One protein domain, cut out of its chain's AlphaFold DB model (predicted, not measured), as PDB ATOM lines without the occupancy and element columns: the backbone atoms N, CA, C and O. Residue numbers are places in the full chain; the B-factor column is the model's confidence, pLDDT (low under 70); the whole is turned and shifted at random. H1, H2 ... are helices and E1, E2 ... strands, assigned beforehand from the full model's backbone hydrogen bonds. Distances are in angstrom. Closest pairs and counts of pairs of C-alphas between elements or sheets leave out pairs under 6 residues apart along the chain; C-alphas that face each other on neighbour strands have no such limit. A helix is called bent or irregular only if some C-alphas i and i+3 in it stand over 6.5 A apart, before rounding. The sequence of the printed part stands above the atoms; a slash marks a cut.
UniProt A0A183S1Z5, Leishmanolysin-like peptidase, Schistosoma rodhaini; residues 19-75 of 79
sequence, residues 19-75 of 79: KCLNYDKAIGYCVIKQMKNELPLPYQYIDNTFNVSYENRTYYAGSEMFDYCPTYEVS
ATOM      1  N   LYS A  19     -21.145  -6.135   3.074       83.38
ATOM      2  CA  LYS A  19     -21.203  -7.378   2.295       83.38
ATOM      3  C   LYS A  19     -19.960  -7.514   1.431       83.38
ATOM      4  O   LYS A  19     -19.536  -6.556   0.797       83.38
ATOM      5  N   CYS A  20     -19.396  -8.716   1.356       83.00
ATOM      6  CA  CYS A  20     -18.350  -9.002   0.378       83.00
ATOM      7  C   CYS A  20     -18.953  -8.988  -1.036       83.00
ATOM      8  O   CYS A  20     -19.818  -9.806  -1.366       83.00
ATOM      9  N   LEU A  21     -18.492  -8.062  -1.870       80.31
ATOM     10  CA  LEU A  21     -18.869  -7.938  -3.270       80.31
ATOM     11  C   LEU A  21     -17.943  -8.817  -4.110       80.31
ATOM     12  O   LEU A  21     -16.789  -8.479  -4.367       80.31
ATOM     13  N   ASN A  22     -18.454  -9.973  -4.538       73.31
ATOM     14  CA  ASN A  22     -17.663 -10.976  -5.259       73.31
ATOM     15  C   ASN A  22     -17.110 -10.476  -6.604       73.31
ATOM     16  O   ASN A  22     -16.081 -10.981  -7.047       73.31
ATOM     17  N   TYR A  23     -17.781  -9.520  -7.254       73.81
ATOM     18  CA  TYR A  23     -17.369  -8.998  -8.561       73.81
ATOM     19  C   TYR A  23     -16.139  -8.082  -8.465       73.81
ATOM     20  O   TYR A  23     -15.250  -8.192  -9.304       73.81
ATOM     21  N   ASP A  24     -16.036  -7.288  -7.395       71.12
ATOM     22  CA  ASP A  24     -14.934  -6.336  -7.183       71.12
ATOM     23  C   ASP A  24     -13.892  -6.808  -6.161       71.12
ATOM     24  O   ASP A  24     -12.911  -6.113  -5.908       71.12
ATOM     25  N   LYS A  25     -14.081  -7.995  -5.560       81.56
ATOM     26  CA  LYS A  25     -13.249  -8.503  -4.449       81.56
ATOM     27  C   LYS A  25     -13.093  -7.466  -3.327       81.56
ATOM     28  O   LYS A  25     -12.024  -7.340  -2.735       81.56
ATOM     29  N   ALA A  26     -14.168  -6.738  -3.046       83.44
ATOM     30  CA  ALA A  26     -14.175  -5.616  -2.119       83.44
ATOM     31  C   ALA A  26     -15.298  -5.752  -1.087       83.44
ATOM     32  O   ALA A  26     -16.222  -6.552  -1.242       83.44
ATOM     33  N   ILE A  27     -15.222  -4.951  -0.026       86.44
ATOM     34  CA  ILE A  27     -16.336  -4.763   0.902       86.44
ATOM     35  C   ILE A  27     -17.264  -3.709   0.303       86.44
ATOM     36  O   ILE A  27     -16.807  -2.652  -0.122       86.44
ATOM     37  N   GLY A  28     -18.559  -3.994   0.271       87.25
ATOM     38  CA  GLY A  28     -19.594  -3.049  -0.115       87.25
ATOM     39  C   GLY A  28     -20.533  -2.720   1.031       87.25
ATOM     40  O   GLY A  28     -20.648  -3.481   1.992       87.25
ATOM     41  N   TYR A  29     -21.230  -1.602   0.895       87.38
ATOM     42  CA  TYR A  29     -22.290  -1.166   1.797       87.38
ATOM     43  C   TYR A  29     -23.537  -0.809   0.992       87.38
ATOM     44  O   TYR A  29     -23.446  -0.474  -0.190       87.38
ATOM     45  N   CYS A  30     -24.705  -0.932   1.616       89.38
ATOM     46  CA  CYS A  30     -25.954  -0.560   0.969       89.38
ATOM     47  C   CYS A  30     -26.076   0.962   0.904       89.38
ATOM     48  O   CYS A  30     -26.006   1.643   1.931       89.38
ATOM     49  N   VAL A  31     -26.256   1.496  -0.302       88.56
ATOM     50  CA  VAL A  31     -26.385   2.934  -0.516       88.56
ATOM     51  C   VAL A  31     -27.845   3.322  -0.478       88.56
ATOM     52  O   VAL A  31     -28.602   3.082  -1.415       88.56
ATOM     53  N   ILE A  32     -28.206   3.989   0.611       91.31
ATOM     54  CA  ILE A  32     -29.437   4.757   0.734       91.31
ATOM     55  C   ILE A  32     -29.098   6.128   1.307       91.31
ATOM     56  O   ILE A  32     -28.286   6.254   2.223       91.31
ATOM     57  N   LYS A  33     -29.709   7.173   0.761       91.44
ATOM     58  CA  LYS A  33     -29.510   8.552   1.198       91.44
ATOM     59  C   LYS A  33     -30.834   9.291   1.235       91.44
ATOM     60  O   LYS A  33     -31.725   9.034   0.426       91.44
ATOM     61  N   GLN A  34     -30.923  10.235   2.162       94.62
ATOM     62  CA  GLN A  34     -32.032  11.169   2.211       94.62
ATOM     63  C   GLN A  34     -31.884  12.205   1.091       94.62
ATOM     64  O   GLN A  34     -30.833  12.826   0.917       94.62
ATOM     65  N   MET A  35     -32.954  12.389   0.334       93.88
ATOM     66  CA  MET A  35     -33.096  13.345  -0.748       93.88
ATOM     67  C   MET A  35     -33.671  14.655  -0.212       93.88
ATOM     68  O   MET A  35     -34.391  14.686   0.784       93.88
ATOM     69  N   LYS A  36     -33.362  15.760  -0.896       94.44
ATOM     70  CA  LYS A  36     -33.883  17.087  -0.526       94.44
ATOM     71  C   LYS A  36     -35.388  17.219  -0.759       94.44
ATOM     72  O   LYS A  36     -36.047  17.951  -0.034       94.44
ATOM     73  N   ASN A  37     -35.891  16.536  -1.784       95.56
ATOM     74  CA  ASN A  37     -37.285  16.565  -2.201       95.56
ATOM     75  C   ASN A  37     -37.845  15.146  -2.186       95.56
ATOM     76  O   ASN A  37     -37.089  14.180  -2.316       95.56
ATOM     77  N   GLU A  38     -39.165  15.053  -2.086       96.69
ATOM     78  CA  GLU A  38     -39.878  13.799  -2.270       96.69
ATOM     79  C   GLU A  38     -39.622  13.238  -3.674       96.69
ATOM     80  O   GLU A  38     -39.606  13.968  -4.672       96.69
ATOM     81  N   LEU A  39     -39.404  11.931  -3.743       96.00
ATOM     82  CA  LEU A  39     -39.183  11.221  -4.991       96.00
ATOM     83  C   LEU A  39     -40.513  10.998  -5.720       96.00
ATOM     84  O   LEU A  39     -41.514  10.667  -5.087       96.00
ATOM     85  N   PRO A  40     -40.546  11.091  -7.058       96.25
ATOM     86  CA  PRO A  40     -41.661  10.586  -7.849       96.25
ATOM     87  C   PRO A  40     -41.969   9.117  -7.528       96.25
ATOM     88  O   PRO A  40     -41.049   8.329  -7.322       96.25
ATOM     89  N   LEU A  41     -43.250   8.733  -7.571       95.38
ATOM     90  CA  LEU A  41     -43.714   7.373  -7.255       95.38
ATOM     91  C   LEU A  41     -42.900   6.238  -7.921       95.38
ATOM     92  O   LEU A  41     -42.615   5.260  -7.235       95.38
ATOM     93  N   PRO A  42     -42.464   6.341  -9.197       94.94
ATOM     94  CA  PRO A  42     -41.650   5.298  -9.828       94.94
ATOM     95  C   PRO A  42     -40.286   5.042  -9.169       94.94
ATOM     96  O   PRO A  42     -39.699   4.000  -9.421       94.94
ATOM     97  N   TYR A  43     -39.787   5.970  -8.349       94.62
ATOM     98  CA  TYR A  43     -38.464   5.914  -7.720       94.62
ATOM     99  C   TYR A  43     -38.518   5.670  -6.202       94.62
ATOM    100  O   TYR A  43     -37.492   5.717  -5.523       94.62
ATOM    101  N   GLN A  44     -39.708   5.422  -5.648       94.38
ATOM    102  CA  GLN A  44     -39.907   5.160  -4.223       94.38
ATOM    103  C   GLN A  44     -39.778   3.658  -3.920       94.38
ATOM    104  O   GLN A  44     -40.774   2.953  -3.775       94.38
ATOM    105  N   TYR A  45     -38.545   3.156  -3.827       91.94
ATOM    106  CA  TYR A  45     -38.280   1.726  -3.577       91.94
ATOM    107  C   TYR A  45     -38.149   1.354  -2.096       91.94
ATOM    108  O   TYR A  45     -38.101   0.174  -1.762       91.94
ATOM    109  N   ILE A  46     -38.045   2.343  -1.205       91.31
ATOM    110  CA  ILE A  46     -37.836   2.109   0.225       91.31
ATOM    111  C   ILE A  46     -39.142   1.654   0.874       91.31
ATOM    112  O   ILE A  46     -40.138   2.380   0.883       91.31
ATOM    113  N   ASP A  47     -39.123   0.462   1.461       89.62
ATOM    114  CA  ASP A  47     -40.273  -0.171   2.101       89.62
ATOM    115  C   ASP A  47     -40.027  -0.456   3.599       89.62
ATOM    116  O   ASP A  47     -39.241   0.213   4.272       89.62
ATOM    117  N   ASN A  48     -40.770  -1.409   4.167       88.25
ATOM    118  CA  ASN A  48     -40.677  -1.801   5.571       88.25
ATOM    119  C   ASN A  48     -39.472  -2.686   5.918       88.25
ATOM    120  O   ASN A  48     -39.301  -2.992   7.096       88.25
ATOM    121  N   THR A  49     -38.662  -3.085   4.939       85.81
ATOM    122  CA  THR A  49     -37.405  -3.807   5.170       85.81
ATOM    123  C   THR A  49     -36.264  -2.873   5.585       85.81
ATOM    124  O   THR A  49     -35.321  -3.310   6.239       85.81
ATOM    125  N   PHE A  50     -36.388  -1.573   5.298       87.88
ATOM    126  CA  PHE A  50     -35.407  -0.551   5.655       87.88
ATOM    127  C   PHE A  50     -35.680   0.058   7.035       87.88
ATOM    128  O   PHE A  50     -36.829   0.291   7.423       87.88
ATOM    129  N   ASN A  51     -34.611   0.438   7.740       87.94
ATOM    130  CA  ASN A  51     -34.677   1.190   8.998       87.94
ATOM    131  C   ASN A  51     -34.974   2.690   8.761       87.94
ATOM    132  O   ASN A  51     -34.192   3.568   9.122       87.94
ATOM    133  N   VAL A  52     -36.094   2.979   8.093       89.69
ATOM    134  CA  VAL A  52     -36.586   4.328   7.775       89.69
ATOM    135  C   VAL A  52     -38.059   4.418   8.177       89.69
ATOM    136  O   VAL A  52     -38.868   3.541   7.849       89.69
ATOM    137  N   SER A  53     -38.428   5.484   8.893       93.31
ATOM    138  CA  SER A  53     -39.818   5.723   9.297       93.31
ATOM    139  C   SER A  53     -40.728   5.893   8.078       93.31
ATOM    140  O   SER A  53     -40.313   6.446   7.063       93.31
ATOM    141  N   TYR A  54     -41.981   5.437   8.182       93.50
ATOM    142  CA  TYR A  54     -42.951   5.444   7.076       93.50
ATOM    143  C   TYR A  54     -43.058   6.806   6.371       93.50
ATOM    144  O   TYR A  54     -42.978   6.868   5.150       93.50
ATOM    145  N   GLU A  55     -43.149   7.888   7.147       93.94
ATOM    146  CA  GLU A  55     -43.287   9.267   6.652       93.94
ATOM    147  C   GLU A  55     -42.072   9.755   5.854       93.94
ATOM    148  O   GLU A  55     -42.198  10.630   5.006       93.94
ATOM    149  N   ASN A  56     -40.898   9.170   6.099       94.94
ATOM    150  CA  ASN A  56     -39.658   9.570   5.448       94.94
ATOM    151  C   ASN A  56     -39.309   8.706   4.235       94.94
ATOM    152  O   ASN A  56     -38.423   9.084   3.476       94.94
ATOM    153  N   ARG A  57     -39.970   7.561   4.008       93.94
ATOM    154  CA  ARG A  57     -39.583   6.617   2.937       93.94
ATOM    155  C   ARG A  57     -39.578   7.252   1.552       93.94
ATOM    156  O   ARG A  57     -38.701   6.948   0.753       93.94
ATOM    157  N   THR A  58     -40.493   8.183   1.298       96.31
ATOM    158  CA  THR A  58     -40.599   8.883   0.011       96.31
ATOM    159  C   THR A  58     -39.450   9.867  -0.245       96.31
ATOM    160  O   THR A  58     -39.276  10.340  -1.365       96.31
ATOM    161  N   TYR A  59     -38.619  10.127   0.768       96.88
ATOM    162  CA  TYR A  59     -37.413  10.950   0.691       96.88
ATOM    163  C   TYR A  59     -36.127  10.122   0.694       96.88
ATOM    164  O   TYR A  59     -35.054  10.710   0.668       96.88
ATOM    165  N   TYR A  60     -36.174   8.790   0.754       94.75
ATOM    166  CA  TYR A  60     -34.967   7.959   0.751       94.75
ATOM    167  C   TYR A  60     -34.854   7.167  -0.547       94.75
ATOM    168  O   TYR A  60     -35.838   6.646  -1.059       94.75
ATOM    169  N   ALA A  61     -33.635   7.070  -1.073       94.00
ATOM    170  CA  ALA A  61     -33.329   6.282  -2.264       94.00
ATOM    171  C   ALA A  61     -31.836   5.973  -2.368       94.00
ATOM    172  O   ALA A  61     -31.019   6.559  -1.654       94.00
ATOM    173  N   GLY A  62     -31.483   5.081  -3.291       92.31
ATOM    174  CA  GLY A  62     -30.102   4.868  -3.701       92.31
ATOM    175  C   GLY A  62     -29.570   5.955  -4.636       92.31
ATOM    176  O   GLY A  62     -30.055   7.092  -4.681       92.31
ATOM    177  N   SER A  63     -28.513   5.623  -5.371       89.44
ATOM    178  CA  SER A  63     -27.881   6.546  -6.313       89.44
ATOM    179  C   SER A  63     -28.753   6.785  -7.551       89.44
ATOM    180  O   SER A  63     -29.420   5.880  -8.047       89.44
ATOM    181  N   GLU A  64     -28.702   8.002  -8.095       90.25
ATOM    182  CA  GLU A  64     -29.383   8.365  -9.349       90.25
ATOM    183  C   GLU A  64     -28.849   7.550 -10.539       90.25
ATOM    184  O   GLU A  64     -29.601   7.221 -11.445       90.25
ATOM    185  N   MET A  65     -27.576   7.139 -10.494       88.69
ATOM    186  CA  MET A  65     -26.955   6.297 -11.527       88.69
ATOM    187  C   MET A  65     -27.631   4.923 -11.672       88.69
ATOM    188  O   MET A  65     -27.508   4.285 -12.715       88.69
ATOM    189  N   PHE A  66     -28.338   4.474 -10.635       89.69
ATOM    190  CA  PHE A  66     -29.061   3.206 -10.604       89.69
ATOM    191  C   PHE A  66     -30.575   3.429 -10.563       89.69
ATOM    192  O   PHE A  66     -31.289   2.656  -9.931       89.69
ATOM    193  N   ASP A  67     -31.068   4.511 -11.176       91.56
ATOM    194  CA  ASP A  67     -32.487   4.882 -11.170       91.56
ATOM    195  C   ASP A  67     -33.081   4.893  -9.756       91.56
ATOM    196  O   ASP A  67     -34.200   4.431  -9.547       91.56
ATOM    197  N   TYR A  68     -32.314   5.386  -8.775       93.19
ATOM    198  CA  TYR A  68     -32.680   5.467  -7.353       93.19
ATOM    199  C   TYR A  68     -32.838   4.120  -6.631       93.19
ATOM    200  O   TYR A  68     -33.208   4.093  -5.453       93.19
ATOM    201  N   CYS A  69     -32.501   3.009  -7.289       91.81
ATOM    202  CA  CYS A  69     -32.508   1.688  -6.681       91.81
ATOM    203  C   CYS A  69     -31.497   1.627  -5.518       91.81
ATOM    204  O   CYS A  69     -30.352   2.055  -5.684       91.81
ATOM    205  N   PRO A  70     -31.873   1.084  -4.348       91.25
ATOM    206  CA  PRO A  70     -30.935   0.860  -3.251       91.25
ATOM    207  C   PRO A  70     -29.977  -0.281  -3.607       91.25
ATOM    208  O   PRO A  70     -30.351  -1.444  -3.536       91.25
ATOM    209  N   THR A  71     -28.743   0.028  -4.002       89.38
ATOM    210  CA  THR A  71     -27.743  -0.967  -4.425       89.38
ATOM    211  C   THR A  71     -26.549  -1.011  -3.477       89.38
ATOM    212  O   THR A  71     -26.278  -0.060  -2.743       89.38
ATOM    213  N   TYR A  72     -25.790  -2.107  -3.509       87.88
ATOM    214  CA  TYR A  72     -24.475  -2.120  -2.872       87.88
ATOM    215  C   TYR A  72     -23.465  -1.320  -3.704       87.88
ATOM    216  O   TYR A  72     -23.360  -1.531  -4.911       87.88
ATOM    217  N   GLU A  73     -22.683  -0.464  -3.053       85.88
ATOM    218  CA  GLU A  73     -21.515   0.197  -3.646       85.88
ATOM    219  C   GLU A  73     -20.245  -0.175  -2.873       85.88
ATOM    220  O   GLU A  73     -20.298  -0.530  -1.692       85.88
ATOM    221  N   VAL A  74     -19.095  -0.127  -3.551       85.69
ATOM    222  CA  VAL A  74     -17.792  -0.451  -2.959       85.69
ATOM    223  C   VAL A  74     -17.417   0.577  -1.888       85.69
ATOM    224  O   VAL A  74     -17.455   1.785  -2.112       85.69
ATOM    225  N   SER A  75     -16.995   0.090  -0.722       80.38
ATOM    226  CA  SER A  75     -16.397   0.896   0.339       80.38
ATOM    227  C   SER A  75     -14.950   1.241  -0.015       80.38
ATOM    228  O   SER A  75     -14.048   0.415   0.125       80.38
TER     229      SER A  75
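What this domain is: This is residues 19 to 75 of the 79 residues of the protein "Leishmanolysin-like peptidase" of Schistosoma rodhaini (UniProt A0A183S1Z5). This is an elongated domain with little regular structure: a small antiparallel sheet, in the order E1, E2, E3, at one end, and long loops with one short helix, H1, at the other. The 57 printed residues run E1, E2, H1, E3, a mixed class with 19 residues in named elements. It is only just compact, close to loose, with a radius of gyration of the C-alphas of 12.2 A and spans of 36 by 22 by 17 A.

How they stand to each other: E1, residues 19 to 21, and E2, residues 26 to 31, form a hairpin, with N 19 and O 28 2.9 A apart. E2 pairs antiparallel with E3, residues 71 to 74; N 31 and O 71 are 2.9 A apart. Irregular H1, residues 54 to 59, is not on the sheet; C-alphas 55 and 58 are 7.2 A apart. Within it 0 of 2 O i to N i+4 pairs and 2 of 3 O i to N i+3 pairs are within hydrogen-bond range.

Where its parts are: E1, 6.1 A long, begins at C-alpha 19 (-21.203, -7.378, 2.295). E2 spans 15.0 A, H1 10.1 A. E3, 10.1 A, ends at C-alpha 74 (-17.792, -0.451, -2.959).

The domain as a whole: The farthest C-alphas, of Lys 25 and Glu 55, are 36.6 A apart. The links E2 to H1 and H1 to E3 are long. The printed part has no cut, and no printed residue is under 70 in pLDDT.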